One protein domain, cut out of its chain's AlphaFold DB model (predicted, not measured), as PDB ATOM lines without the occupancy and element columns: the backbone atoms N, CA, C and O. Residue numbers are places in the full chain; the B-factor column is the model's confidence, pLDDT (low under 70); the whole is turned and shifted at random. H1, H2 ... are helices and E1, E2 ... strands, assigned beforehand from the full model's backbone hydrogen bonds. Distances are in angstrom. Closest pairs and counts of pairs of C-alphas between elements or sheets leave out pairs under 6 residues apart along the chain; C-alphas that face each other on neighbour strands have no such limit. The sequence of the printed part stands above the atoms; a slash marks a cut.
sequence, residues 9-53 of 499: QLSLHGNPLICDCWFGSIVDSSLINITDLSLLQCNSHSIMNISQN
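AT A GLANCE: This is residues 9 to 53 of the 499 residues of the protein "Hypothetical protein" of Rotaria sp. Silwood1 (UniProt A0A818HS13). With little regular structure, this is a small rounded coil of loops, with one short helix, H1, on one side and the short strand E1 after it. The first residues run beside E1, and residues 35 to 53 loop away from it. The printed part has 45 residues, 10 of them in named elements, first H1, then E1: mixed, compact, radius of gyration of the C-alphas 9.7 A, spans 27 by 23 by 16 A.

IN THESE COORDINATES: Start at C-alpha 9 at (-33.140, -10.716, 32.070). Find H1, residues 21 to 27, from (-27.929, 8.657, 30.668), 9.8 A long. E1, residues 32 to 34, runs 6.4 A to (-28.179, -7.376, 31.992).

HOW THE PARTS SIT: Residues 9 to 10 pair, parallel, with residues 33 to 34 of E1, which pairs with no named strand. Look next at H1, where every O i to N i+4 pair is within hydrogen-bond range. A tight link leads to E1; their closest C-alphas, of Ile 26 and Ile 32, are 6.8 A apart. Further on, residues 41 to 42 pair, antiparallel, with residues 45 to 46.

THE WHOLE: The C-alphas farthest apart, of Leu 31 and Ser 44, are 26.8 A apart. The printed part has no cut. The model's pLDDT is under 70 at residues 43 to 44 and 48 to 53.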
ATOM      1  N   GLN A   9     -34.492 -10.412  32.540       88.62
ATOM      2  CA  GLN A   9     -33.140 -10.716  32.070       88.62
ATOM      3  C   GLN A   9     -32.976 -10.281  30.614       88.62
ATOM      4  O   GLN A   9     -33.778 -10.664  29.762       88.62
ATOM      5  N   LEU A  10     -31.943  -9.485  30.332       88.56
ATOM      6  CA  LEU A  10     -31.626  -8.979  28.995       88.56
ATOM      7  C   LEU A  10     -30.188  -9.337  28.616       88.56
ATOM      8  O   LEU A  10     -29.277  -9.180  29.423       88.56
ATOM      9  N   SER A  11     -29.995  -9.760  27.369       89.94
ATOM     10  CA  SER A  11     -28.683  -9.872  26.731       89.94
ATOM     11  C   SER A  11     -28.615  -8.834  25.616       89.94
ATOM     12  O   SER A  11     -29.499  -8.786  24.762       89.94
ATOM     13  N   LEU A  12     -27.613  -7.957  25.674       87.50
ATOM     14  CA  LEU A  12     -27.471  -6.800  24.787       87.50
ATOM     15  C   LEU A  12     -26.191  -6.839  23.941       87.50
ATOM     16  O   LEU A  12     -25.983  -5.960  23.100       87.50
ATOM     17  N   HIS A  13     -25.336  -7.844  24.117       86.69
ATOM     18  CA  HIS A  13     -24.103  -8.000  23.360       86.69
ATOM     19  C   HIS A  13     -24.378  -8.141  21.854       86.69
ATOM     20  O   HIS A  13     -25.392  -8.693  21.432       86.69
ATOM     21  N   GLY A  14     -23.469  -7.611  21.032       82.88
ATOM     22  CA  GLY A  14     -23.613  -7.585  19.573       82.88
ATOM     23  C   GLY A  14     -24.480  -6.442  19.033       82.88
ATOM     24  O   GLY A  14     -24.641  -6.338  17.820       82.88
ATOM     25  N   ASN A  15     -25.002  -5.565  19.900       83.12
ATOM     26  CA  ASN A  15     -25.756  -4.377  19.497       83.12
ATOM     27  C   ASN A  15     -24.883  -3.107  19.538       83.12
ATOM     28  O   ASN A  15     -24.019  -2.982  20.410       83.12
ATOM     29  N   PRO A  16     -25.125  -2.128  18.646       82.56
ATOM     30  CA  PRO A  16     -24.466  -0.824  18.681       82.56
ATOM     31  C   PRO A  16     -25.085   0.056  19.780       82.56
ATOM     32  O   PRO A  16     -25.928   0.911  19.513       82.56
ATOM     33  N   LEU A  17     -24.716  -0.196  21.035       82.25
ATOM     34  CA  LEU A  17     -25.295   0.494  22.188       82.25
ATOM     35  C   LEU A  17     -24.853   1.961  22.263       82.25
ATOM     36  O   LEU A  17     -23.665   2.276  22.173       82.25
ATOM     37  N   ILE A  18     -25.824   2.849  22.486       83.62
ATOM     38  CA  ILE A  18     -25.586   4.249  22.845       83.62
ATOM     39  C   ILE A  18     -25.596   4.329  24.368       83.62
ATOM     40  O   ILE A  18     -26.609   4.055  25.003       83.62
ATOM     41  N   CYS A  19     -24.457   4.682  24.952       80.62
ATOM     42  CA  CYS A  19     -24.271   4.695  26.399       80.62
ATOM     43  C   CYS A  19     -24.488   6.085  26.983       80.62
ATOM     44  O   CYS A  19     -23.577   6.701  27.536       80.62
ATOM     45  N   ASP A  20     -25.700   6.586  26.800       87.75
ATOM     46  CA  ASP A  20     -26.146   7.846  27.373       87.75
ATOM     47  C   ASP A  20     -26.751   7.639  28.773       87.75
ATOM     48  O   ASP A  20     -26.720   6.545  29.349       87.75
ATOM     49  N   CYS A  21     -27.300   8.706  29.351       88.19
ATOM     50  CA  CYS A  21     -27.929   8.657  30.668       88.19
ATOM     51  C   CYS A  21     -29.129   7.697  30.749       88.19
ATOM     52  O   CYS A  21     -29.407   7.184  31.833       88.19
ATOM     53  N   TRP A  22     -29.829   7.428  29.637       86.81
ATOM     54  CA  TRP A  22     -30.951   6.487  29.621       86.81
ATOM     55  C   TRP A  22     -30.448   5.053  29.742       86.81
ATOM     56  O   TRP A  22     -30.982   4.275  30.532       86.81
ATOM     57  N   PHE A  23     -29.366   4.724  29.033       86.50
ATOM     58  CA  PHE A  23     -28.702   3.439  29.214       86.50
ATOM     59  C   PHE A  23     -28.180   3.268  30.647       86.50
ATOM     60  O   PHE A  23     -28.363   2.206  31.240       86.50
ATOM     61  N   GLY A  24     -27.633   4.332  31.248       84.38
ATOM     62  CA  GLY A  24     -27.273   4.348  32.672       84.38
ATOM     63  C   GLY A  24     -28.441   3.957  33.588       84.38
ATOM     64  O   GLY A  24     -28.295   3.083  34.437       84.38
ATOM     65  N   SER A  25     -29.639   4.508  33.359       83.69
ATOM     66  CA  SER A  25     -30.847   4.129  34.114       83.69
ATOM     67  C   SER A  25     -31.241   2.656  33.970       83.69
ATOM     68  O   SER A  25     -31.834   2.099  34.893       83.69
ATOM     69  N   ILE A  26     -30.950   2.021  32.832       84.94
ATOM     70  CA  ILE A  26     -31.215   0.590  32.628       84.94
ATOM     71  C   ILE A  26     -30.211  -0.251  33.406       84.94
ATOM     72  O   ILE A  26     -30.616  -1.205  34.066       84.94
ATOM     73  N   VAL A  27     -28.926   0.113  33.346       82.00
ATOM     74  CA  VAL A  27     -27.855  -0.565  34.093       82.00
ATOM     75  C   VAL A  27     -28.123  -0.519  35.602       82.00
ATOM     76  O   VAL A  27     -27.885  -1.506  36.292       82.00
ATOM     77  N   ASP A  28     -28.681   0.586  36.097       77.81
ATOM     78  CA  ASP A  28     -28.971   0.795  37.521       77.81
ATOM     79  C   ASP A  28     -30.342   0.263  37.975       77.81
ATOM     80  O   ASP A  28     -30.698   0.350  39.154       77.81
ATOM     81  N   SER A  29     -31.145  -0.273  37.057       82.56
ATOM     82  CA  SER A  29     -32.498  -0.718  37.370       82.56
ATOM     83  C   SER A  29     -32.483  -1.980  38.230       82.56
ATOM     84  O   SER A  29     -32.016  -3.035  37.817       82.56
ATOM     85  N   SER A  30     -33.124  -1.927  39.399       83.94
ATOM     86  CA  SER A  30     -33.354  -3.118  40.232       83.94
ATOM     87  C   SER A  30     -34.313  -4.135  39.596       83.94
ATOM     88  O   SER A  30     -34.449  -5.255  40.089       83.94
ATOM     89  N   LEU A  31     -34.989  -3.748  38.511       86.25
ATOM     90  CA  LEU A  31     -35.970  -4.563  37.798       86.25
ATOM     91  C   LEU A  31     -35.384  -5.247  36.557       86.25
ATOM     92  O   LEU A  31     -36.027  -6.143  36.010       86.25
ATOM     93  N   ILE A  32     -34.196  -4.836  36.100       87.38
ATOM     94  CA  ILE A  32     -33.560  -5.335  34.878       87.38
ATOM     95  C   ILE A  32     -32.176  -5.872  35.229       87.38
ATOM     96  O   ILE A  32     -31.354  -5.174  35.802       87.38
ATOM     97  N   ASN A  33     -31.900  -7.112  34.845       87.50
ATOM     98  CA  ASN A  33     -30.583  -7.714  34.956       87.50
ATOM     99  C   ASN A  33     -29.996  -7.924  33.556       87.50
ATOM    100  O   ASN A  33     -30.504  -8.738  32.782       87.50
ATOM    101  N   ILE A  34     -28.924  -7.198  33.240       88.00
ATOM    102  CA  ILE A  34     -28.179  -7.376  31.992       88.00
ATOM    103  C   ILE A  34     -27.188  -8.528  32.189       88.00
ATOM    104  O   ILE A  34     -26.175  -8.384  32.872       88.00
ATOM    105  N   THR A  35     -27.472  -9.682  31.590       88.19
ATOM    106  CA  THR A  35     -26.715 -10.922  31.823       88.19
ATOM    107  C   THR A  35     -25.301 -10.889  31.245       88.19
ATOM    108  O   THR A  35     -24.422 -11.602  31.718       88.19
ATOM    109  N   ASP A  36     -25.076 -10.069  30.221       88.06
ATOM    110  CA  ASP A  36     -23.831  -9.955  29.458       88.06
ATOM    111  C   ASP A  36     -23.156  -8.581  29.606       88.06
ATOM    112  O   ASP A  36     -22.382  -8.174  28.740       88.06
ATOM    113  N   LEU A  37     -23.404  -7.883  30.724       84.31
ATOM    114  CA  LEU A  37     -22.894  -6.533  31.004       84.31
ATOM    115  C   LEU A  37     -21.372  -6.401  30.795       84.31
ATOM    116  O   LEU A  37     -20.897  -5.388  30.283       84.31
ATOM    117  N   SER A  38     -20.605  -7.439  31.143       83.31
ATOM    118  CA  SER A  38     -19.142  -7.478  30.995       83.31
ATOM    119  C   SER A  38     -18.661  -7.481  29.540       83.31
ATOM    120  O   SER A  38     -17.530  -7.079  29.269       83.31
ATOM    121  N   LEU A  39     -19.511  -7.918  28.608       84.31
ATOM    122  CA  LEU A  39     -19.222  -8.002  27.178       84.31
ATOM    123  C   LEU A  39     -19.690  -6.761  26.410       84.31
ATOM    124  O   LEU A  39     -19.467  -6.674  25.199       84.31
ATOM    125  N   LEU A  40     -20.367  -5.827  27.078       84.81
ATOM    126  CA  LEU A  40     -20.844  -4.602  26.457       84.81
ATOM    127  C   LEU A  40     -19.718  -3.573  26.359       84.81
ATOM    128  O   LEU A  40     -18.863  -3.453  27.244       84.81
ATOM    129  N   GLN A  41     -19.734  -2.821  25.263       78.00
ATOM    130  CA  GLN A  41     -18.761  -1.774  24.988       78.00
ATOM    131  C   GLN A  41     -19.468  -0.495  24.549       78.00
ATOM    132  O   GLN A  41     -20.362  -0.526  23.708       78.00
ATOM    133  N   CYS A  42     -19.007   0.629  25.085       72.94
ATOM    134  CA  CYS A  42     -19.425   1.977  24.725       72.94
ATOM    135  C   CYS A  42     -18.244   2.677  24.061       72.94
ATOM    136  O   CYS A  42     -17.242   2.909  24.733       72.94
ATOM    137  N   ASN A  43     -18.313   2.999  22.764       67.94
ATOM    138  CA  ASN A  43     -17.194   3.630  22.043       67.94
ATOM    139  C   ASN A  43     -15.839   2.946  22.341       67.94
ATOM    140  O   ASN A  43     -14.866   3.602  22.718       67.94
ATOM    141  N   SER A  44     -15.810   1.611  22.261       69.00
ATOM    142  CA  SER A  44     -14.640   0.760  22.551       69.00
ATOM    143  C   SER A  44     -14.159   0.726  24.014       69.00
ATOM    144  O   SER A  44     -13.075   0.211  24.284       69.00
ATOM    145  N   HIS A  45     -14.949   1.222  24.972       70.94
ATOM    146  CA  HIS A  45     -14.670   1.134  26.411       70.94
ATOM    147  C   HIS A  45     -15.612   0.136  27.093       70.94
ATOM    148  O   HIS A  45     -16.812   0.130  26.828       70.94
ATOM    149  N   SER A  46     -15.078  -0.706  27.985       72.12
ATOM    150  CA  SER A  46     -15.887  -1.661  28.757       72.12
ATOM    151  C   SER A  46     -16.759  -0.947  29.790       72.12
ATOM    152  O   SER A  46     -16.274  -0.089  30.528       72.12
ATOM    153  N   ILE A  47     -18.025  -1.360  29.880       74.69
ATOM    154  CA  ILE A  47     -19.030  -0.782  30.786       74.69
ATOM    155  C   ILE A  47     -18.688  -0.991  32.266       74.69
ATOM    156  O   ILE A  47     -18.968  -0.122  33.086       74.69
ATOM    157  N   MET A  48     -18.000  -2.083  32.610       67.12
ATOM    158  CA  MET A  48     -17.625  -2.418  33.995       67.12
ATOM    159  C   MET A  48     -16.718  -1.370  34.662       67.12
ATOM    160  O   MET A  48     -16.635  -1.318  35.886       67.12
ATOM    161  N   ASN A  49     -16.043  -0.538  33.864       60.75
ATOM    162  CA  ASN A  49     -15.107   0.478  34.345       60.75
ATOM    163  C   ASN A  49     -15.712   1.892  34.364       60.75
ATOM    164  O   ASN A  49     -15.010   2.856  34.673       60.75
ATOM    165  N   ILE A  50     -16.989   2.037  34.003       64.69
ATOM    166  CA  ILE A  50     -17.663   3.327  33.866       64.69
ATOM    167  C   ILE A  50     -18.519   3.558  35.118       64.69
ATOM    168  O   ILE A  50     -19.415   2.776  35.420       64.69
ATOM    169  N   SER A  51     -18.240   4.629  35.871       65.88
ATOM    170  CA  SER A  51     -19.070   5.010  37.019       65.88
ATOM    171  C   SER A  51     -20.423   5.569  36.559       65.88
ATOM    172  O   SER A  51     -20.526   6.143  35.475       65.88
ATOM    173  N   GLN A  52     -21.460   5.460  37.396       64.19
ATOM    174  CA  GLN A  52     -22.822   5.944  37.097       64.19
ATOM    175  C   GLN A  52     -22.865   7.408  36.637       64.19
ATOM    176  O   GLN A  52     -23.635   7.777  35.754       64.19
ATOM    177  N   ASN A  53     -21.982   8.244  37.187       64.50
ATOM    178  CA  ASN A  53     -21.892   9.664  36.848       64.50
ATOM    179  C   ASN A  53     -21.386   9.929  35.420       64.50
ATOM    180  O   ASN A  53     -21.470  11.069  34.968       64.50
TER     181      ASN A  53